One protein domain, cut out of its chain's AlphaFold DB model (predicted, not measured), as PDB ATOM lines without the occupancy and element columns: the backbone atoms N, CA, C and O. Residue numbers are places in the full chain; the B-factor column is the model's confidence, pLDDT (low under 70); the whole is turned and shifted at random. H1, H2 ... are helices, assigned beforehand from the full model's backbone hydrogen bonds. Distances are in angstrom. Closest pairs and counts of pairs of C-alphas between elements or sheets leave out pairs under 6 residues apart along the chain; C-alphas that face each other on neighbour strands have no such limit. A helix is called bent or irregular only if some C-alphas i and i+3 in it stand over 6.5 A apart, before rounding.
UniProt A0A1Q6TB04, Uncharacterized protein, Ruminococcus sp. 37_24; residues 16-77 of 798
ATOM      1  N   ASP A  16     156.746 171.280 236.891       92.50
ATOM      2  CA  ASP A  16     157.135 171.695 235.538       92.50
ATOM      3  C   ASP A  16     156.359 170.958 234.440       92.50
ATOM      4  O   ASP A  16     156.075 171.531 233.390       92.50
ATOM      5  N   ASP A  17     155.992 169.695 234.670       93.62
ATOM      6  CA  ASP A  17     155.209 168.911 233.713       93.62
ATOM      7  C   ASP A  17     153.773 169.435 233.637       93.62
ATOM      8  O   ASP A  17     153.212 169.543 232.549       93.62
ATOM      9  N   ILE A  18     153.206 169.834 234.781       94.12
ATOM     10  CA  ILE A  18     151.876 170.446 234.856       94.12
ATOM     11  C   ILE A  18     151.890 171.831 234.198       94.12
ATOM     12  O   ILE A  18     150.957 172.170 233.478       94.12
ATOM     13  N   ILE A  19     152.950 172.623 234.392       94.06
ATOM     14  CA  ILE A  19     153.107 173.926 233.729       94.06
ATOM     15  C   ILE A  19     153.199 173.766 232.209       94.06
ATOM     16  O   ILE A  19     152.493 174.470 231.494       94.06
ATOM     17  N   LYS A  20     153.992 172.809 231.714       93.12
ATOM     18  CA  LYS A  20     154.074 172.500 230.276       93.12
ATOM     19  C   LYS A  20     152.748 171.996 229.713       93.12
ATOM     20  O   LYS A  20     152.392 172.324 228.586       93.12
ATOM     21  N   GLU A  21     152.012 171.197 230.483       93.12
ATOM     22  CA  GLU A  21     150.679 170.727 230.101       93.12
ATOM     23  C   GLU A  21     149.693 171.902 230.006       93.12
ATOM     24  O   GLU A  21     148.951 172.003 229.030       93.12
ATOM     25  N   ILE A  22     149.730 172.834 230.964       92.88
ATOM     26  CA  ILE A  22     148.924 174.061 230.932       92.88
ATOM     27  C   ILE A  22     149.304 174.936 229.736       92.88
ATOM     28  O   ILE A  22     148.405 175.392 229.040       92.88
ATOM     29  N   GLU A  23     150.595 175.142 229.474       91.44
ATOM     30  CA  GLU A  23     151.092 175.908 228.323       91.44
ATOM     31  C   GLU A  23     150.572 175.314 227.006       91.44
ATOM     32  O   GLU A  23     149.937 176.004 226.208       91.44
ATOM     33  N   TYR A  24     150.723 173.999 226.837       92.44
ATOM     34  CA  TYR A  24     150.235 173.270 225.668       92.44
ATOM     35  C   TYR A  24     148.712 173.361 225.484       92.44
ATOM     36  O   TYR A  24     148.211 173.458 224.359       92.44
ATOM     37  N   LEU A  25     147.946 173.296 226.577       92.69
ATOM     38  CA  LEU A  25     146.489 173.417 226.534       92.69
ATOM     39  C   LEU A  25     146.048 174.864 226.282       92.69
ATOM     40  O   LEU A  25     145.095 175.077 225.530       92.69
ATOM     41  N   ALA A  26     146.746 175.843 226.856       91.12
ATOM     42  CA  ALA A  26     146.468 177.262 226.674       91.12
ATOM     43  C   ALA A  26     146.604 177.666 225.200       91.12
ATOM     44  O   ALA A  26     145.695 178.301 224.667       91.12
ATOM     45  N   GLU A  27     147.653 177.203 224.507       89.25
ATOM     46  CA  GLU A  27     147.849 177.445 223.068       89.25
ATOM     47  C   GLU A  27     146.675 176.959 222.200       89.25
ATOM     48  O   GLU A  27     146.401 177.524 221.139       89.25
ATOM     49  N   LYS A  28     145.974 175.903 222.630       92.88
ATOM     50  CA  LYS A  28     144.907 175.260 221.850       92.88
ATOM     51  C   LYS A  28     143.510 175.755 222.184       92.88
ATOM     52  O   LYS A  28     142.699 175.938 221.279       92.88
ATOM     53  N   TYR A  29     143.207 175.880 223.471       91.31
ATOM     54  CA  TYR A  29     141.857 176.178 223.950       91.31
ATOM     55  C   TYR A  29     141.628 177.673 224.177       91.31
ATOM     56  O   TYR A  29     140.482 178.109 224.129       91.31
ATOM     57  N   THR A  30     142.695 178.442 224.402       90.44
ATOM     58  CA  THR A  30     142.644 179.880 224.705       90.44
ATOM     59  C   THR A  30     143.809 180.624 224.032       90.44
ATOM     60  O   THR A  30     144.656 181.190 224.725       90.44
ATOM     61  N   PRO A  31     143.908 180.622 222.690       84.12
ATOM     62  CA  PRO A  31     145.036 181.223 221.966       84.12
ATOM     63  C   PRO A  31     145.190 182.739 222.196       84.12
ATOM     64  O   PRO A  31     146.252 183.306 221.944       84.12
ATOM     65  N   GLU A  32     144.145 183.418 222.673       87.81
ATOM     66  CA  GLU A  32     144.180 184.818 223.099       87.81
ATOM     67  C   GLU A  32     144.958 185.055 224.406       87.81
ATOM     68  O   GLU A  32     145.390 186.182 224.668       87.81
ATOM     69  N   TRP A  33     145.156 184.018 225.225       90.25
ATOM     70  CA  TRP A  33     145.858 184.104 226.499       90.25
ATOM     71  C   TRP A  33     147.359 183.854 226.319       90.25
ATOM     72  O   TRP A  33     147.796 182.766 225.949       90.25
ATOM     73  N   LYS A  34     148.175 184.875 226.606       84.50
ATOM     74  CA  LYS A  34     149.642 184.792 226.550       84.50
ATOM     75  C   LYS A  34     150.203 184.245 227.860       84.50
ATOM     76  O   LYS A  34     150.680 185.012 228.695       84.50
ATOM     77  N   PHE A  35     150.133 182.930 228.028       87.69
ATOM     78  CA  PHE A  35     150.702 182.248 229.187       87.69
ATOM     79  C   PHE A  35     152.223 182.483 229.276       87.69
ATOM     80  O   PHE A  35     152.956 182.204 228.331       87.69
ATOM     81  N   SER A  36     152.702 183.026 230.401       87.25
ATOM     82  CA  SER A  36     154.133 183.250 230.654       87.25
ATOM     83  C   SER A  36     154.469 183.068 232.141       87.25
ATOM     84  O   SER A  36     154.173 183.958 232.940       87.25
ATOM     85  N   PRO A  37     155.090 181.942 232.539       83.12
ATOM     86  CA  PRO A  37     155.454 181.678 233.936       83.12
ATOM     87  C   PRO A  37     156.455 182.686 234.526       83.12
ATOM     88  O   PRO A  37     156.357 183.022 235.703       83.12
ATOM     89  N   ASP A  38     157.384 183.198 233.709       85.44
ATOM     90  CA  ASP A  38     158.434 184.135 234.142       85.44
ATOM     91  C   ASP A  38     157.922 185.572 234.344       85.44
ATOM     92  O   ASP A  38     158.505 186.345 235.106       85.44
ATOM     93  N   ASN A  39     156.829 185.946 233.671       86.75
ATOM     94  CA  ASN A  39     156.173 187.245 233.820       86.75
ATOM     95  C   ASN A  39     154.642 187.075 233.851       86.75
ATOM     96  O   ASN A  39     153.964 187.356 232.855       86.75
ATOM     97  N   PRO A  40     154.092 186.581 234.974       85.75
ATOM     98  CA  PRO A  40     152.723 186.097 235.026       85.75
ATOM     99  C   PRO A  40     151.698 187.234 235.039       85.75
ATOM    100  O   PRO A  40     151.733 188.126 235.887       85.75
ATOM    101  N   ASP A  41     150.714 187.151 234.143       90.12
ATOM    102  CA  ASP A  41     149.449 187.870 234.295       90.12
ATOM    103  C   ASP A  41     148.562 187.204 235.369       90.12
ATOM    104  O   ASP A  41     148.906 186.165 235.937       90.12
ATOM    105  N   ALA A  42     147.401 187.791 235.682       87.62
ATOM    106  CA  ALA A  42     146.521 187.252 236.726       87.62
ATOM    107  C   ALA A  42     146.074 185.801 236.446       87.62
ATOM    108  O   ALA A  42     145.962 185.001 237.376       87.62
ATOM    109  N   GLY A  43     145.859 185.451 235.171       88.56
ATOM    110  CA  GLY A  43     145.537 184.085 234.753       88.56
ATOM    111  C   GLY A  43     146.711 183.127 234.956       88.56
ATOM    112  O   GLY A  43     146.540 182.044 235.514       88.56
ATOM    113  N   THR A  44     147.923 183.541 234.576       91.38
ATOM    114  CA  THR A  44     149.147 182.730 234.687       91.38
ATOM    115  C   THR A  44     149.543 182.537 236.144       91.38
ATOM    116  O   THR A  44     149.929 181.437 236.531       91.38
ATOM    117  N   ALA A  45     149.353 183.552 236.991       90.06
ATOM    118  CA  ALA A  45     149.553 183.432 238.429       90.06
ATOM    119  C   ALA A  45     148.613 182.380 239.047       90.06
ATOM    120  O   ALA A  45     149.067 181.520 239.803       90.06
ATOM    121  N   LEU A  46     147.321 182.391 238.688       92.19
ATOM    122  CA  LEU A  46     146.363 181.373 239.135       92.19
ATOM    123  C   LEU A  46     146.735 179.973 238.634       92.19
ATOM    124  O   LEU A  46     146.665 179.016 239.402       92.19
ATOM    125  N   ALA A  47     147.172 179.855 237.382       91.25
ATOM    126  CA  ALA A  47     147.630 178.595 236.810       91.25
ATOM    127  C   ALA A  47     148.890 178.052 237.505       91.25
ATOM    128  O   ALA A  47     148.959 176.861 237.800       91.25
ATOM    129  N   CYS A  48     149.845 178.915 237.859       91.88
ATOM    130  CA  CYS A  48     151.026 178.532 238.634       91.88
ATOM    131  C   CYS A  48     150.654 178.071 240.050       91.88
ATOM    132  O   CYS A  48     151.181 177.069 240.534       91.88
ATOM    133  N   VAL A  49     149.716 178.761 240.709       93.38
ATOM    134  CA  VAL A  49     149.186 178.346 242.019       93.38
ATOM    135  C   VAL A  49     148.472 177.001 241.914       93.38
ATOM    136  O   VAL A  49     148.686 176.131 242.760       93.38
ATOM    137  N   PHE A  50     147.658 176.806 240.873       94.75
ATOM    138  CA  PHE A  50     147.013 175.528 240.594       94.75
ATOM    139  C   PHE A  50     148.051 174.423 240.389       94.75
ATOM    140  O   PHE A  50     147.968 173.405 241.069       94.75
ATOM    141  N   ALA A  51     149.057 174.631 239.534       94.38
ATOM    142  CA  ALA A  51     150.104 173.649 239.268       94.38
ATOM    143  C   ALA A  51     150.856 173.256 240.547       94.38
ATOM    144  O   ALA A  51     151.084 172.074 240.790       94.38
ATOM    145  N   HIS A  52     151.156 174.227 241.412       94.25
ATOM    146  CA  HIS A  52     151.823 173.983 242.690       94.25
ATOM    147  C   HIS A  52     150.938 173.216 243.691       94.25
ATOM    148  O   HIS A  52     151.386 172.284 244.357       94.25
ATOM    149  N   ARG A  53     149.645 173.551 243.788       96.12
ATOM    150  CA  ARG A  53     148.697 172.810 244.641       96.12
ATOM    151  C   ARG A  53     148.407 171.410 244.103       96.12
ATOM    152  O   ARG A  53     148.238 170.466 244.877       96.12
ATOM    153  N   MET A  54     148.367 171.266 242.784       95.38
ATOM    154  CA  MET A  54     148.181 169.985 242.121       95.38
ATOM    155  C   MET A  54     149.408 169.090 242.317       95.38
ATOM    156  O   MET A  54     149.231 167.927 242.671       95.38
ATOM    157  N   SER A  55     150.634 169.619 242.208       93.69
ATOM    158  CA  SER A  55     151.851 168.838 242.474       93.69
ATOM    159  C   SER A  55     151.901 168.315 243.912       93.69
ATOM    160  O   SER A  55     152.179 167.141 244.123       93.69
ATOM    161  N   GLU A  56     151.525 169.121 244.912       94.00
ATOM    162  CA  GLU A  56     151.411 168.640 246.303       94.00
ATOM    163  C   GLU A  56     150.327 167.568 246.484       94.00
ATOM    164  O   GLU A  56     150.451 166.662 247.314       94.00
ATOM    165  N   THR A  57     149.232 167.672 245.729       94.75
ATOM    166  CA  THR A  57     148.156 166.675 245.750       94.75
ATOM    167  C   THR A  57     148.639 165.357 245.149       94.75
ATOM    168  O   THR A  57     148.395 164.303 245.737       94.75
ATOM    169  N   ILE A  58     149.387 165.413 244.043       93.31
ATOM    170  CA  ILE A  58     150.037 164.257 243.415       93.31
ATOM    171  C   ILE A  58     151.051 163.617 244.371       93.31
ATOM    172  O   ILE A  58     151.014 162.406 244.576       93.31
ATOM    173  N   GLU A  59     151.879 164.407 245.060       89.25
ATOM    174  CA  GLU A  59     152.809 163.888 246.073       89.25
ATOM    175  C   GLU A  59     152.094 163.136 247.205       89.25
ATOM    176  O   GLU A  59     152.574 162.107 247.685       89.25
ATOM    177  N   ARG A  60     150.929 163.623 247.652       89.56
ATOM    178  CA  ARG A  60     150.106 162.915 248.647       89.56
ATOM    179  C   ARG A  60     149.461 161.663 248.060       89.56
ATOM    180  O   ARG A  60     149.424 160.642 248.745       89.56
ATOM    181  N   PHE A  61     148.983 161.725 246.819       91.25
ATOM    182  CA  PHE A  61     148.400 160.582 246.116       91.25
ATOM    183  C   PHE A  61     149.420 159.451 245.944       91.25
ATOM    184  O   PHE A  61     149.114 158.304 246.252       91.25
ATOM    185  N   ASN A  62     150.672 159.772 245.615       90.50
ATOM    186  CA  ASN A  62     151.762 158.798 245.511       90.50
ATOM    187  C   ASN A  62     152.137 158.128 246.851       90.50
ATOM    188  O   ASN A  62     152.854 157.131 246.857       90.50
ATOM    189  N   LYS A  63     151.617 158.595 248.000       87.25
ATOM    190  CA  LYS A  63     151.726 157.884 249.293       87.25
ATOM    191  C   LYS A  63     150.654 156.801 249.480       87.25
ATOM    192  O   LYS A  63     150.761 155.997 250.408       87.25
ATOM    193  N   MET A  64     149.631 156.749 248.624       90.81
ATOM    194  CA  MET A  64     148.541 155.768 248.693       90.81
ATOM    195  C   MET A  64     149.037 154.311 248.640       90.81
ATOM    196  O   MET A  64     148.617 153.546 249.512       90.81
ATOM    197  N   PRO A  65     149.949 153.901 247.729       88.44
ATOM    198  CA  PRO A  65     150.449 152.524 247.700       88.44
ATOM    199  C   PRO A  65     151.107 152.097 249.017       88.44
ATOM    200  O   PRO A  65     150.873 150.987 249.491       88.44
ATOM    201  N   LEU A  66     151.867 152.995 249.657       83.50
ATOM    202  CA  LEU A  66     152.486 152.739 250.962       83.50
ATOM    203  C   LEU A  66     151.425 152.530 252.055       83.50
ATOM    204  O   LEU A  66     151.529 151.600 252.854       83.50
ATOM    205  N   ASN A  67     150.388 153.372 252.084       84.38
ATOM    206  CA  ASN A  67     149.292 153.238 253.048       84.38
ATOM    207  C   ASN A  67     148.510 151.933 252.843       84.38
ATOM    208  O   ASN A  67     148.171 151.264 253.817       84.38
ATOM    209  N   HIS A  68     148.273 151.537 251.590       87.69
ATOM    210  CA  HIS A  68     147.636 150.263 251.257       87.69
ATOM    211  C   HIS A  68     148.489 149.063 251.680       87.69
ATOM    212  O   HIS A  68     147.962 148.144 252.305       87.69
ATOM    213  N   LYS A  69     149.805 149.096 251.418       83.12
ATOM    214  CA  LYS A  69     150.762 148.070 251.873       83.12
ATOM    215  C   LYS A  69     150.694 147.901 253.398       83.12
ATOM    216  O   LYS A  69     150.546 146.787 253.890       83.12
ATOM    217  N   ARG A  70     150.714 149.010 254.150       79.44
ATOM    218  CA  ARG A  70     150.588 148.998 255.620       79.44
ATOM    219  C   ARG A  70     149.254 148.426 256.091       79.44
ATOM    220  O   ARG A  70     149.237 147.599 256.997       79.44
ATOM    221  N   GLN A  71     148.144 148.835 255.478       82.06
ATOM    222  CA  GLN A  71     146.825 148.331 255.859       82.06
ATOM    223  C   GLN A  71     146.685 146.831 255.578       82.06
ATOM    224  O   GLN A  71     146.094 146.123 256.388       82.06
ATOM    225  N   PHE A  72     147.263 146.340 254.480       84.00
ATOM    226  CA  PHE A  72     147.318 144.913 254.174       84.00
ATOM    227  C   PHE A  72     148.051 144.132 255.274       84.00
ATOM    228  O   PHE A  72     147.495 143.175 255.805       84.00
ATOM    229  N   TYR A  73     149.238 144.582 255.700       79.12
ATOM    230  CA  TYR A  73     149.952 143.955 256.820       79.12
ATOM    231  C   TYR A  73     149.169 144.016 258.140       79.12
ATOM    232  O   TYR A  73     149.100 143.014 258.851       79.12
ATOM    233  N   ASN A  74     148.506 145.138 258.439       76.38
ATOM    234  CA  ASN A  74     147.650 145.255 259.625       76.38
ATOM    235  C   ASN A  74     146.485 144.252 259.600       76.38
ATOM    236  O   ASN A  74     146.179 143.644 260.623       76.38
ATOM    237  N   MET A  75     145.840 144.058 258.442       81.00
ATOM    238  CA  MET A  75     144.750 143.083 258.278       81.00
ATOM    239  C   MET A  75     145.215 141.640 258.497       81.00
ATOM    240  O   MET A  75     144.432 140.807 258.944       81.00
ATOM    241  N   LEU A  76     146.483 141.353 258.210       79.00
ATOM    242  CA  LEU A  76     147.099 140.045 258.420       79.00
ATOM    243  C   LEU A  76     147.543 139.816 259.872       79.00
ATOM    244  O   LEU A  76     148.054 138.745 260.184       79.00
ATOM    245  N   GLY A  77     147.381 140.811 260.752       72.00
ATOM    246  CA  GLY A  77     147.907 140.762 262.118       72.00
ATOM    247  C   GLY A  77     149.434 140.746 262.155       72.00
ATOM    248  O   GLY A  77     150.032 140.248 263.109       72.00
TER     249      GLY A  77
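What this domain is: This is residues 16 to 77 of the 798 residues of an uncharacterized protein of Ruminococcus sp. 37_24 (UniProt A0A1Q6TB04). What shape do the backbone atoms draw? H1 and the first part of H2 make a V at one end, with the long link between them spanning its open side, and the rest of H2 with H3 sticks out from this small body as a long arm, residues 56 to 77. H2 and H3 follow each other nearly end to end and make the longest axis, while H1 folds back to meet H2 partway along. What is it built of? The printed part has 62 residues with three named helices, in the order H1, H2, H3, and no named strand; its class is all helix. How large is its outline? It is extended, a rod with a radius of gyration of the C-alphas of 17.8 A and spans of 59 by 19 by 13 A.

Where its parts are: Where does the first helix run? H1 holds residues 16 to 29, from C-alpha 16 at (157.135, 171.695, 235.538) to C-alpha 29 at (141.857, 176.178, 223.950), which is 19.7 A from first to last C-alpha. What follows it? Residues 30 to 41 form a stretch of 12 residues with no named element, and their C-alphas lie 15 to 23 A from the mean of all C-alphas. Where is the longest helix? H2 holds residues 42 to 61, 20 residues, and begins with C-alpha 42 at (146.521, 187.252, 236.726); it measures 28.3 A from first to last C-alpha. Where does the last helix end? H3 holds residues 64 to 75, 16.3 A from first to last C-alpha, and ends with C-alpha 75 at (144.750, 143.083, 258.278).

How they stand to each other: How does H1 stand to H2? H1 and H2 touch, with 6 pairs of C-alphas within 8 A, and the closest C-alphas are those of Ile 18 and Ala 51, 5.7 A apart. Their lines stand at a steep tilt of 48 degrees, and they run opposite ways. With which residues do the two helices touch? H1 touches H2 with residues 18 to 22 alone, and H2 touches H1 with residues 47 to 55 alone. The two centres are 12.5 A apart. Where does H3 stand? H2 and H3 meet only through their link, a tight one of 2 residues. H1 and H3 are apart, and H3 touches no helix. What do the backbone N and O atoms show? In H2 and H3 every O i to N i+4 pair is within hydrogen-bond range, and in H1 9 of 10 such pairs are. H1, H2 and H3 are not bent.

The domain as a whole: How far does the printed part reach? The two C-alphas farthest apart are those of Glu 32 and Gly 77, 59.0 A from each other, while the C-alphas of Asp 16 and Gly 77, the first and last printed residues, are 41.8 A apart. Which residues stand free, and what remains without them? Residues 56 to 77 stand free, of which 56 to 61 belong to H2 and 64 to 75 belong to H3. Without them the body has 40 residues and spans 25 by 17 by 13 A, with a radius of gyration of 9.3 A. Are there cuts or long links? The printed part has no cut from residue 16 to residue 77, and the link from H1 to H2, 12 residues, is long. How confident is the model? The mean pLDDT of the printed part is 88.9, and no printed residue is under 70; the mean is 92 in H1, 92 in H2 and 83 in H3.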